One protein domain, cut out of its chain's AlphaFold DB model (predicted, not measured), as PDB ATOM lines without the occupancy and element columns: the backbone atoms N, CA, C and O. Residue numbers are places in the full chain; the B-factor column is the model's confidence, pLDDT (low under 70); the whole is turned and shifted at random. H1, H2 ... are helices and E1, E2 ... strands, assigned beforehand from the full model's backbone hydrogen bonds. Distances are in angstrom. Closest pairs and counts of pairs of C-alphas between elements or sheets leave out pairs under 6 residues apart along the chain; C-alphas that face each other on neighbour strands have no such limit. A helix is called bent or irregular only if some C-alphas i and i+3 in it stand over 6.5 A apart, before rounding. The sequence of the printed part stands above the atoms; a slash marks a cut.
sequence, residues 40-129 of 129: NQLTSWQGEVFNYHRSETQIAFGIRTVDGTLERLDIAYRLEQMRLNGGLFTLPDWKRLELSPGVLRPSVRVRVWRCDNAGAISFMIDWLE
ATOM      1  N   ASN A  40      10.925  26.051  37.949       85.38
ATOM      2  CA  ASN A  40       9.612  25.926  38.593       85.38
ATOM      3  C   ASN A  40       9.672  26.033  40.130       85.38
ATOM      4  O   ASN A  40       8.629  26.149  40.763       85.38
ATOM      5  N   GLN A  41      10.871  26.005  40.712       86.44
ATOM      6  CA  GLN A  41      11.138  26.139  42.146       86.44
ATOM      7  C   GLN A  41      11.774  27.489  42.500       86.44
ATOM      8  O   GLN A  41      12.255  27.693  43.617       86.44
ATOM      9  N   LEU A  42      11.797  28.407  41.533       89.38
ATOM     10  CA  LEU A  42      12.495  29.673  41.631       89.38
ATOM     11  C   LEU A  42      11.507  30.832  41.720       89.38
ATOM     12  O   LEU A  42      10.700  31.064  40.820       89.38
ATOM     13  N   THR A  43      11.628  31.612  42.787       90.94
ATOM     14  CA  THR A  43      10.963  32.909  42.920       90.94
ATOM     15  C   THR A  43      12.019  34.000  42.946       90.94
ATOM     16  O   THR A  43      13.075  33.835  43.553       90.94
ATOM     17  N   SER A  44      11.736  35.128  42.304       92.12
ATOM     18  CA  SER A  44      12.620  36.287  42.334       92.12
ATOM     19  C   SER A  44      11.859  37.549  42.658       92.12
ATOM     20  O   SER A  44      10.748  37.738  42.168       92.12
ATOM     21  N   TRP A  45      12.503  38.445  43.384       93.50
ATOM     22  CA  TRP A  45      12.017  39.797  43.595       93.50
ATOM     23  C   TRP A  45      13.180  40.769  43.449       93.50
ATOM     24  O   TRP A  45      14.316  40.467  43.819       93.50
ATOM     25  N   GLN A  46      12.902  41.933  42.868       95.88
ATOM     26  CA  GLN A  46      13.897  42.981  42.681       95.88
ATOM     27  C   GLN A  46      13.336  44.335  43.082       95.88
ATOM     28  O   GLN A  46      12.149  44.603  42.886       95.88
ATOM     29  N   GLY A  47      14.195  45.209  43.592       96.56
ATOM     30  CA  GLY A  47      13.745  46.488  44.116       96.56
ATOM     31  C   GLY A  47      14.837  47.313  44.773       96.56
ATOM     32  O   GLY A  47      16.017  46.983  44.680       96.56
ATOM     33  N   GLU A  48      14.418  48.399  45.414       97.69
ATOM     34  CA  GLU A  48      15.279  49.259  46.230       97.69
ATOM     35  C   GLU A  48      15.359  48.726  47.663       97.69
ATOM     36  O   GLU A  48      14.349  48.308  48.239       97.69
ATOM     37  N   VAL A  49      16.564  48.741  48.231       97.88
ATOM     38  CA  VAL A  49      16.831  48.221  49.573       97.88
ATOM     39  C   VAL A  49      16.499  49.256  50.646       97.88
ATOM     40  O   VAL A  49      16.827  50.433  50.525       97.88
ATOM     41  N   PHE A  50      15.885  48.805  51.741       96.62
ATOM     42  CA  PHE A  50      15.654  49.607  52.943       96.62
ATOM     43  C   PHE A  50      15.927  48.787  54.213       96.62
ATOM     44  O   PHE A  50      15.940  47.561  54.168       96.62
ATOM     45  N   ASN A  51      16.129  49.451  55.358       96.81
ATOM     46  CA  ASN A  51      16.413  48.807  56.655       96.81
ATOM     47  C   ASN A  51      17.518  47.735  56.577       96.81
ATOM     48  O   ASN A  51      17.345  46.617  57.060       96.81
ATOM     49  N   TYR A  52      18.628  48.072  55.921       97.94
ATOM     50  CA  TYR A  52      19.764  47.177  55.737       97.94
ATOM     51  C   TYR A  52      20.568  46.987  57.025       97.94
ATOM     52  O   TYR A  52      20.866  47.948  57.732       97.94
ATOM     53  N   HIS A  53      20.961  45.745  57.280       96.81
ATOM     54  CA  HIS A  53      21.897  45.355  58.318       96.81
ATOM     55  C   HIS A  53      22.760  44.189  57.824       96.81
ATOM     56  O   HIS A  53      22.250  43.205  57.282       96.81
ATOM     57  N   ARG A  54      24.070  44.269  58.061       96.56
ATOM     58  CA  ARG A  54      25.014  43.185  57.788       96.56
ATOM     59  C   ARG A  54      26.047  43.093  58.900       96.56
ATOM     60  O   ARG A  54      26.674  44.088  59.256       96.56
ATOM     61  N   SER A  55      26.254  41.881  59.387       94.44
ATOM     62  CA  SER A  55      27.334  41.509  60.294       94.44
ATOM     63  C   SER A  55      28.160  40.377  59.677       94.44
ATOM     64  O   SER A  55      27.953  39.982  58.528       94.44
ATOM     65  N   GLU A  56      29.106  39.835  60.437       93.00
ATOM     66  CA  GLU A  56      29.861  38.643  60.034       93.00
ATOM     67  C   GLU A  56      28.994  37.375  59.979       93.00
ATOM     68  O   GLU A  56      29.371  36.402  59.332       93.00
ATOM     69  N   THR A  57      27.833  37.372  60.642       96.50
ATOM     70  CA  THR A  57      26.985  36.182  60.810       96.50
ATOM     71  C   THR A  57      25.603  36.316  60.191       96.50
ATOM     72  O   THR A  57      24.938  35.304  59.978       96.50
ATOM     73  N   GLN A  58      25.156  37.531  59.877       97.19
ATOM     74  CA  GLN A  58      23.788  37.800  59.446       97.19
ATOM     75  C   GLN A  58      23.740  38.874  58.363       97.19
ATOM     76  O   GLN A  58      24.515  39.832  58.376       97.19
ATOM     77  N   ILE A  59      22.779  38.737  57.455       97.81
ATOM     78  CA  ILE A  59      22.375  39.795  56.539       97.81
ATOM     79  C   ILE A  59      20.853  39.910  56.537       97.81
ATOM     80  O   ILE A  59      20.140  38.916  56.394       97.81
ATOM     81  N   ALA A  60      20.365  41.131  56.720       98.12
ATOM     82  CA  ALA A  60      18.946  41.419  56.786       98.12
ATOM     83  C   ALA A  60      18.633  42.735  56.077       98.12
ATOM     84  O   ALA A  60      19.383  43.705  56.186       98.12
ATOM     85  N   PHE A  61      17.538  42.766  55.327       98.19
ATOM     86  CA  PHE A  61      17.057  43.974  54.666       98.19
ATOM     87  C   PHE A  61      15.617  43.824  54.175       98.19
ATOM     88  O   PHE A  61      15.104  42.722  53.975       98.19
ATOM     89  N   GLY A  62      14.959  44.958  53.967       98.06
ATOM     90  CA  GLY A  62      13.705  45.062  53.237       98.06
ATOM     91  C   GLY A  62      13.922  45.473  51.783       98.06
ATOM     92  O   GLY A  62      14.936  46.083  51.443       98.06
ATOM     93  N   ILE A  63      12.960  45.151  50.920       97.94
ATOM     94  CA  ILE A  63      12.980  45.486  49.495       97.94
ATOM     95  C   ILE A  63      11.641  46.108  49.116       97.94
ATOM     96  O   ILE A  63      10.594  45.479  49.281       97.94
ATOM     97  N   ARG A  64      11.670  47.338  48.597       97.56
ATOM     98  CA  ARG A  64      10.544  47.912  47.849       97.56
ATOM     99  C   ARG A  64      10.607  47.383  46.435       97.56
ATOM    100  O   ARG A  64      11.456  47.824  45.658       97.56
ATOM    101  N   THR A  65       9.763  46.409  46.127       96.50
ATOM    102  CA  THR A  65       9.792  45.755  44.823       96.50
ATOM    103  C   THR A  65       9.311  46.699  43.730       96.50
ATOM    104  O   THR A  65       8.551  47.639  43.973       96.50
ATOM    105  N   VAL A  66       9.755  46.439  42.502       93.25
ATOM    106  CA  VAL A  66       9.285  47.176  41.316       93.25
ATOM    107  C   VAL A  66       7.779  47.026  41.079       93.25
ATOM    108  O   VAL A  66       7.180  47.895  40.455       93.25
ATOM    109  N   ASP A  67       7.173  45.977  41.635       90.19
ATOM    110  CA  ASP A  67       5.738  45.695  41.563       90.19
ATOM    111  C   ASP A  67       4.947  46.346  42.718       90.19
ATOM    112  O   ASP A  67       3.743  46.141  42.853       90.19
ATOM    113  N   GLY A  68       5.611  47.148  43.563       92.25
ATOM    114  CA  GLY A  68       4.982  47.918  44.638       92.25
ATOM    115  C   GLY A  68       4.752  47.153  45.945       92.25
ATOM    116  O   GLY A  68       4.049  47.656  46.822       92.25
ATOM    117  N   THR A  69       5.340  45.965  46.110       95.44
ATOM    118  CA  THR A  69       5.283  45.184  47.361       95.44
ATOM    119  C   THR A  69       6.472  45.477  48.280       95.44
ATOM    120  O   THR A  69       7.482  46.062  47.877       95.44
ATOM    121  N   LEU A  70       6.343  45.084  49.550       97.25
ATOM    122  CA  LEU A  70       7.412  45.153  50.544       97.25
ATOM    123  C   LEU A  70       7.808  43.738  50.955       97.25
ATOM    124  O   LEU A  70       7.069  43.083  51.685       97.25
ATOM    125  N   GLU A  71       8.995  43.311  50.543       97.19
ATOM    126  CA  GLU A  71       9.562  42.019  50.932       97.19
ATOM    127  C   GLU A  71      10.638  42.209  52.002       97.19
ATOM    128  O   GLU A  71      11.246  43.278  52.105       97.19
ATOM    129  N   ARG A  72      10.892  41.179  52.811       96.88
ATOM    130  CA  ARG A  72      11.979  41.168  53.799       96.88
ATOM    131  C   ARG A  72      12.807  39.901  53.668       96.88
ATOM    132  O   ARG A  72      12.262  38.824  53.447       96.88
ATOM    133  N   LEU A  73      14.111  40.045  53.856       97.50
ATOM    134  CA  LEU A  73      15.056  38.948  53.962       97.50
ATOM    135  C   LEU A  73      15.809  39.072  55.284       97.50
ATOM    136  O   LEU A  73      16.242  40.164  55.643       97.50
ATOM    137  N   ASP A  74      15.961  37.951  55.976       97.38
ATOM    138  CA  ASP A  74      16.801  37.812  57.162       97.38
ATOM    139  C   ASP A  74      17.377  36.393  57.165       97.38
ATOM    140  O   ASP A  74      16.636  35.416  57.299       97.38
ATOM    141  N   ILE A  75      18.681  36.280  56.907       96.75
ATOM    142  CA  ILE A  75      19.378  34.998  56.779       96.75
ATOM    143  C   ILE A  75      20.786  35.065  57.376       96.75
ATOM    144  O   ILE A  75      21.382  36.135  57.537       96.75
ATOM    145  N   ALA A  76      21.354  33.889  57.642       97.19
ATOM    146  CA  ALA A  76      22.768  33.766  57.967       97.19
ATOM    147  C   ALA A  76      23.635  34.283  56.808       97.19
ATOM    148  O   ALA A  76      23.411  33.929  55.648       97.19
ATOM    149  N   TYR A  77      24.637  35.100  57.126       96.06
ATOM    150  CA  TYR A  77      25.547  35.663  56.136       96.06
ATOM    151  C   TYR A  77      26.458  34.582  55.547       96.06
ATOM    152  O   TYR A  77      27.123  33.840  56.270       96.06
ATOM    153  N   ARG A  78      26.497  34.526  54.215       96.00
ATOM    154  CA  ARG A  78      27.320  33.611  53.421       96.00
ATOM    155  C   ARG A  78      27.796  34.336  52.171       96.00
ATOM    156  O   ARG A  78      26.978  34.784  51.368       96.00
ATOM    157  N   LEU A  79      29.109  34.474  52.002       95.69
ATOM    158  CA  LEU A  79      29.684  35.219  50.878       95.69
ATOM    159  C   LEU A  79      29.337  34.563  49.533       95.69
ATOM    160  O   LEU A  79      29.084  35.252  48.552       95.69
ATOM    161  N   GLU A  80      29.267  33.234  49.501       94.44
ATOM    162  CA  GLU A  80      28.972  32.437  48.313       94.44
ATOM    163  C   GLU A  80      27.589  32.721  47.700       94.44
ATOM    164  O   GLU A  80      27.410  32.547  46.490       94.44
ATOM    165  N   GLN A  81      26.644  33.208  48.514       95.56
ATOM    166  CA  GLN A  81      25.290  33.591  48.101       95.56
ATOM    167  C   GLN A  81      25.236  34.970  47.436       95.56
ATOM    168  O   GLN A  81      24.234  35.305  46.804       95.56
ATOM    169  N   MET A  82      26.293  35.772  47.573       96.75
ATOM    170  CA  MET A  82      26.337  37.139  47.071       96.75
ATOM    171  C   MET A  82      26.775  37.164  45.604       96.75
ATOM    172  O   MET A  82      27.643  36.404  45.158       96.75
ATOM    173  N   ARG A  83      26.171  38.074  44.847       97.25
ATOM    174  CA  ARG A  83      26.487  38.404  43.458       97.25
ATOM    175  C   ARG A  83      26.489  39.918  43.293       97.25
ATOM    176  O   ARG A  83      25.854  40.629  44.068       97.25
ATOM    177  N   LEU A  84      27.238  40.399  42.310       96.50
ATOM    178  CA  LEU A  84      27.247  41.806  41.921       96.50
ATOM    179  C   LEU A  84      27.019  41.893  40.421       96.50
ATOM    180  O   LEU A  84      27.863  41.438  39.647       96.50
ATOM    181  N   ASN A  85      25.877  42.447  40.016       94.50
ATOM    182  CA  ASN A  85      25.437  42.498  38.623       94.50
ATOM    183  C   ASN A  85      25.526  41.122  37.924       94.50
ATOM    184  O   ASN A  85      25.983  41.006  36.787       94.50
ATOM    185  N   GLY A  86      25.139  40.060  38.633       93.31
ATOM    186  CA  GLY A  86      25.177  38.664  38.191       93.31
ATOM    187  C   GLY A  86      26.552  37.986  38.258       93.31
ATOM    188  O   GLY A  86      26.638  36.772  38.069       93.31
ATOM    189  N   GLY A  87      27.620  38.735  38.542       94.00
ATOM    190  CA  GLY A  87      28.984  38.227  38.675       94.00
ATOM    191  C   GLY A  87      29.310  37.701  40.073       94.00
ATOM    192  O   GLY A  87      28.541  37.865  41.021       94.00
ATOM    193  N   LEU A  88      30.483  37.072  40.203       94.94
ATOM    194  CA  LEU A  88      31.030  36.679  41.503       94.94
ATOM    195  C   LEU A  88      31.194  37.903  42.408       94.94
ATOM    196  O   LEU A  88      31.624  38.960  41.956       94.94
ATOM    197  N   PHE A  89      30.877  37.728  43.687       96.81
ATOM    198  CA  PHE A  89      31.030  38.759  44.704       96.81
ATOM    199  C   PHE A  89      32.239  38.454  45.585       96.81
ATOM    200  O   PHE A  89      32.427  37.320  46.030       96.81
ATOM    201  N   THR A  90      33.042  39.471  45.873       97.12
ATOM    202  CA  THR A  90      34.214  39.378  46.745       97.12
ATOM    203  C   THR A  90      34.082  40.326  47.937       97.12
ATOM    204  O   THR A  90      33.351  41.309  47.890       97.12
ATOM    205  N   LEU A  91      34.802  40.070  49.035       95.69
ATOM    206  CA  LEU A  91      34.753  40.960  50.205       95.69
ATOM    207  C   LEU A  91      35.085  42.434  49.880       95.69
ATOM    208  O   LEU A  91      34.414  43.311  50.423       95.69
ATOM    209  N   PRO A  92      36.064  42.752  49.004       96.75
ATOM    210  CA  PRO A  92      36.317  44.130  48.586       96.75
ATOM    211  C   PRO A  92      35.140  44.830  47.896       96.75
ATOM    212  O   PRO A  92      35.056  46.057  47.987       96.75
ATOM    213  N   ASP A  93      34.229  44.092  47.253       97.25
ATOM    214  CA  ASP A  93      33.079  44.671  46.548       97.25
ATOM    215  C   ASP A  93      32.107  45.387  47.489       97.25
ATOM    216  O   ASP A  93      31.407  46.305  47.063       97.25
ATOM    217  N   TRP A  94      32.128  45.078  48.791       96.50
ATOM    218  CA  TRP A  94      31.362  45.833  49.785       96.50
ATOM    219  C   TRP A  94      31.652  47.336  49.740       96.50
ATOM    220  O   TRP A  94      30.746  48.129  49.958       96.50
ATOM    221  N   LYS A  95      32.865  47.758  49.358       95.19
ATOM    222  CA  LYS A  95      33.216  49.187  49.219       95.19
ATOM    223  C   LYS A  95      32.425  49.907  48.116       95.19
ATOM    224  O   LYS A  95      32.317  51.138  48.138       95.19
ATOM    225  N   ARG A  96      31.888  49.155  47.151       95.31
ATOM    226  CA  ARG A  96      31.023  49.671  46.082       95.31
ATOM    227  C   ARG A  96      29.610  49.913  46.595       95.31
ATOM    228  O   ARG A  96      29.022  50.931  46.269       95.31
ATOM    229  N   LEU A  97      29.108  49.037  47.463       96.88
ATOM    230  CA  LEU A  97      27.729  49.077  47.964       96.88
ATOM    231  C   LEU A  97      27.559  49.870  49.258       96.88
ATOM    232  O   LEU A  97      26.488  50.410  49.509       96.88
ATOM    233  N   GLU A  98      28.596  49.938  50.086       96.75
ATOM    234  CA  GLU A  98      28.553  50.541  51.413       96.75
ATOM    235  C   GLU A  98      29.379  51.833  51.474       96.75
ATOM    236  O   GLU A  98      30.448  51.950  50.870       96.75
ATOM    237  N   LEU A  99      28.878  52.818  52.224       96.06
ATOM    238  CA  LEU A  99      29.632  54.021  52.598       96.06
ATOM    239  C   LEU A  99      30.659  53.704  53.691       96.06
ATOM    240  O   LEU A  99      31.775  54.219  53.684       96.06
ATOM    241  N   SER A 100      30.268  52.839  54.621       94.69
ATOM    242  CA  SER A 100      31.086  52.266  55.686       94.69
ATOM    243  C   SER A 100      30.515  50.888  56.044       94.69
ATOM    244  O   SER A 100      29.362  50.620  55.703       94.69
ATOM    245  N   PRO A 101      31.275  49.998  56.710       92.62
ATOM    246  CA  PRO A 101      30.795  48.657  57.037       92.62
ATOM    247  C   PRO A 101      29.397  48.658  57.674       92.62
ATOM    248  O   PRO A 101      29.190  49.293  58.707       92.62
ATOM    249  N   GLY A 102      28.441  47.966  57.046       91.94
ATOM    250  CA  GLY A 102      27.051  47.873  57.515       91.94
ATOM    251  C   GLY A 102      26.155  49.071  57.170       91.94
ATOM    252  O   GLY A 102      24.972  49.055  57.505       91.94
ATOM    253  N   VAL A 103      26.672  50.088  56.473       94.62
ATOM    254  CA  VAL A 103      25.915  51.268  56.027       94.62
ATOM    255  C   VAL A 103      25.864  51.292  54.504       94.62
ATOM    256  O   VAL A 103      26.821  51.688  53.836       94.62
ATOM    257  N   LEU A 104      24.725  50.881  53.951       95.94
ATOM    258  CA  LEU A 104      24.490  50.850  52.511       95.94
ATOM    259  C   LEU A 104      24.471  52.269  51.919       95.94
ATOM    260  O   LEU A 104      23.992  53.216  52.547       95.94
ATOM    261  N   ARG A 105      24.959  52.419  50.687       96.00
ATOM    262  CA  ARG A 105      24.765  53.645  49.907       96.00
ATOM    263  C   ARG A 105      23.270  53.871  49.636       96.00
ATOM    264  O   ARG A 105      22.511  52.902  49.540       96.00
ATOM    265  N   PRO A 106      22.832  55.133  49.486       93.56
ATOM    266  CA  PRO A 106      21.461  55.432  49.089       93.56
ATOM    267  C   PRO A 106      21.097  54.777  47.753       93.56
ATOM    268  O   PRO A 106      21.940  54.681  46.863       93.56
ATOM    269  N   SER A 107      19.835  54.370  47.615       92.25
ATOM    270  CA  SER A 107      19.254  53.858  46.366       92.25
ATOM    271  C   SER A 107      19.919  52.614  45.772       92.25
ATOM    272  O   SER A 107      19.707  52.308  44.598       92.25
ATOM    273  N   VAL A 108      20.671  51.853  46.574       97.06
ATOM    274  CA  VAL A 108      21.169  50.539  46.157       97.06
ATOM    275  C   VAL A 108      19.991  49.612  45.879       97.06
ATOM    276  O   VAL A 108      19.034  49.511  46.657       97.06
ATOM    277  N   ARG A 109      20.072  48.919  44.745       97.75
ATOM    278  CA  ARG A 109      19.066  47.956  44.315       97.75
ATOM    279  C   ARG A 109      19.588  46.542  44.483       97.75
ATOM    280  O   ARG A 109      20.788  46.283  44.519       97.75
ATOM    281  N   VAL A 110      18.658  45.610  44.592       97.81
ATOM    282  CA  VAL A 110      18.975  44.195  44.749       97.81
ATOM    283  C   VAL A 110      17.960  43.355  44.001       97.81
ATOM    284  O   VAL A 110      16.794  43.736  43.860       97.81
ATOM    285  N   ARG A 111      18.406  42.192  43.544       96.69
ATOM    286  CA  ARG A 111      17.570  41.088  43.105       96.69
ATOM    287  C   ARG A 111      17.868  39.885  43.979       96.69
ATOM    288  O   ARG A 111      19.007  39.441  44.070       96.69
ATOM    289  N   VAL A 112      16.840  39.338  44.602       96.25
ATOM    290  CA  VAL A 112      16.959  38.122  45.401       96.25
ATOM    291  C   VAL A 112      16.272  36.991  44.663       96.25
ATOM    292  O   VAL A 112      15.175  37.151  44.128       96.25
ATOM    293  N   TRP A 113      16.934  35.848  44.657       94.88
ATOM    294  CA  TRP A 113      16.437  34.592  44.132       94.88
ATOM    295  C   TRP A 113      16.206  33.650  45.309       94.88
ATOM    296  O   TRP A 113      17.162  33.295  45.996       94.88
ATOM    297  N   ARG A 114      14.957  33.248  45.547       93.81
ATOM    298  CA  ARG A 114      14.601  32.184  46.491       93.81
ATOM    299  C   ARG A 114      14.408  30.895  45.732       93.81
ATOM    300  O   ARG A 114      13.598  30.815  44.811       93.81
ATOM    301  N   CYS A 115      15.126  29.895  46.187       91.44
ATOM    302  CA  CYS A 115      15.199  28.596  45.581       91.44
ATOM    303  C   CYS A 115      14.670  27.558  46.567       91.44
ATOM    304  O   CYS A 115      15.159  27.487  47.695       91.44
ATOM    305  N   ASP A 116      13.657  26.798  46.160       90.06
ATOM    306  CA  ASP A 116      12.993  25.792  46.992       90.06
ATOM    307  C   ASP A 116      13.284  24.383  46.464       90.06
ATOM    308  O   ASP A 116      12.583  23.872  45.594       90.06
ATOM    309  N   ASN A 117      14.360  23.764  46.950       81.94
ATOM    310  CA  ASN A 117      14.819  22.477  46.439       81.94
ATOM    311  C   ASN A 117      14.408  21.344  47.387       81.94
ATOM    312  O   ASN A 117      15.057  21.107  48.407       81.94
ATOM    313  N   ALA A 118      13.303  20.667  47.065       72.38
ATOM    314  CA  ALA A 118      12.759  19.551  47.848       72.38
ATOM    315  C   ALA A 118      12.594  19.867  49.355       72.38
ATOM    316  O   ALA A 118      12.854  19.021  50.210       72.38
ATOM    317  N   GLY A 119      12.167  21.094  49.683       74.75
ATOM    318  CA  GLY A 119      11.972  21.568  51.058       74.75
ATOM    319  C   GLY A 119      13.187  22.262  51.682       74.75
ATOM    320  O   GLY A 119      13.062  22.850  52.757       74.75
ATOM    321  N   ALA A 120      14.348  22.253  51.020       82.19
ATOM    322  CA  ALA A 120      15.496  23.067  51.405       82.19
ATOM    323  C   ALA A 120      15.436  24.435  50.710       82.19
ATOM    324  O   ALA A 120      15.533  24.535  49.485       82.19
ATOM    325  N   ILE A 121      15.305  25.503  51.502       86.19
ATOM    326  CA  ILE A 121      15.265  26.877  50.991       86.19
ATOM    327  C   ILE A 121      16.681  27.450  50.955       86.19
ATOM    328  O   ILE A 121      17.385  27.462  51.965       86.19
ATOM    329  N   SER A 122      17.078  27.978  49.801       90.38
ATOM    330  CA  SER A 122      18.315  28.742  49.637       90.38
ATOM    331  C   SER A 122      18.050  30.084  48.961       90.38
ATOM    332  O   SER A 122      17.049  30.263  48.263       90.38
ATOM    333  N   PHE A 123      18.947  31.038  49.196       94.75
ATOM    334  CA  PHE A 123      18.859  32.381  48.640       94.75
ATOM    335  C   PHE A 123      20.141  32.726  47.895       94.75
ATOM    336  O   PHE A 123      21.233  32.418  48.370       94.75
ATOM    337  N   MET A 124      19.994  33.406  46.760       95.75
ATOM    338  CA  MET A 124      21.077  34.123  46.089       95.75
ATOM    339  C   MET A 124      20.719  35.607  46.047       95.75
ATOM    340  O   MET A 124      19.597  35.959  45.680       95.75
ATOM    341  N   ILE A 125      21.659  36.468  46.425       97.00
ATOM    342  CA  ILE A 125      21.468  37.916  46.543       97.00
ATOM    343  C   ILE A 125      22.362  38.591  45.512       97.00
ATOM    344  O   ILE A 125      23.582  38.551  45.628       97.00
ATOM    345  N   ASP A 126      21.754  39.203  44.505       97.25
ATOM    346  CA  ASP A 126      22.432  39.911  43.427       97.25
ATOM    347  C   ASP A 126      22.263  41.419  43.594       97.25
ATOM    348  O   ASP A 126      21.176  41.968  43.407       97.25
ATOM    349  N   TRP A 127      23.339  42.083  43.999       97.44
ATOM    350  CA  TRP A 127      23.376  43.529  44.163       97.44
ATOM    351  C   TRP A 127      23.463  44.206  42.799       97.44
ATOM    352  O   TRP A 127      24.277  43.819  41.961       97.44
ATOM    353  N   LEU A 128      22.613  45.207  42.589       94.81
ATOM    354  CA  LEU A 128      22.495  45.941  41.337       94.81
ATOM    355  C   LEU A 128      23.026  47.359  41.574       94.81
ATOM    356  O   LEU A 128      22.373  48.152  42.259       94.81
ATOM    357  N   GLU A 129      24.229  47.631  41.065       76.00
ATOM    358  CA  GLU A 129      24.847  48.971  41.048       76.00
ATOM    359  C   GLU A 129      24.447  49.733  39.784       76.00
ATOM    360  O   GLU A 129      24.571  49.136  38.688       76.00
TER     361      GLU A 129
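AT A GLANCE: This is residues 40 to 129 of the 129 residues of an uncharacterized protein of Shewanella sp. cp20 (UniProt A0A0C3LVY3). One strongly twisted sheet of six strands is folded back on itself, with the bent strand E1 as the hinge between a leaf of E3 and E2 and a leaf of E6, E7 and E4. The E6 and E7 hairpin reaches one end of the longest axis, and the short helix H1 with E5 lies at the other end. The printed part has 90 residues, mostly strand, running E1 E2 E3 E4 H1 E5 E6 E7; the mixed sheet has the order E3 E2 E1 E6 E7 E4. It is compact, with a radius of gyration of the C-alphas of 12.6 A and spans of 38 by 28 by 22 A.

IN THESE COORDINATES: Find C-alpha 42 at (12.495, 29.673, 41.631); from there E1 runs to residue 54, 24.5 A away, and bends by 101 degrees at residue 51. E2 is residues 58 to 65, 21.7 A, and E3 70 to 76, 20.5 A. E4 is 82 to 84, H1 91 to 97 and E5 98 to 100. E6, 109 to 117, measures 25.9 A; E7, 120 to 128, measures 26.0 A and ends at C-alpha 128, (22.495, 45.941, 41.337).

HOW THE PARTS SIT: Look first at the meander E1 E2 E3, each strand the antiparallel neighbour of the one before: N 50 and O 62 are 2.9 A apart, N 61 and O 73 2.9 A. On E1's other side E6 is antiparallel, with N 45 and O 112 at 3.1 A. E6 and E7 form a hairpin, N 113 and O 124 at 2.9 A. E4 is parallel to E7, N 83 and O 125 at 2.7 A. H1 is on the sheet at a height of 9.9 A, its closest C-alphas to E4 being Asp 93 and Leu 84, 8.0 A. In H1, 0 of 3 O i to N i+4 pairs are within hydrogen-bond range, but 4 of 4 O i to N i+3 pairs are. E5 pairs with no named strand; its residues 98 to 100 pair antiparallel with residues 103 to 104.

THE WHOLE: The farthest C-alphas, Leu 99 and Ala 118, are 38.7 A apart. The printed part has no cut and no long link, and no printed residue is under 70 in pLDDT.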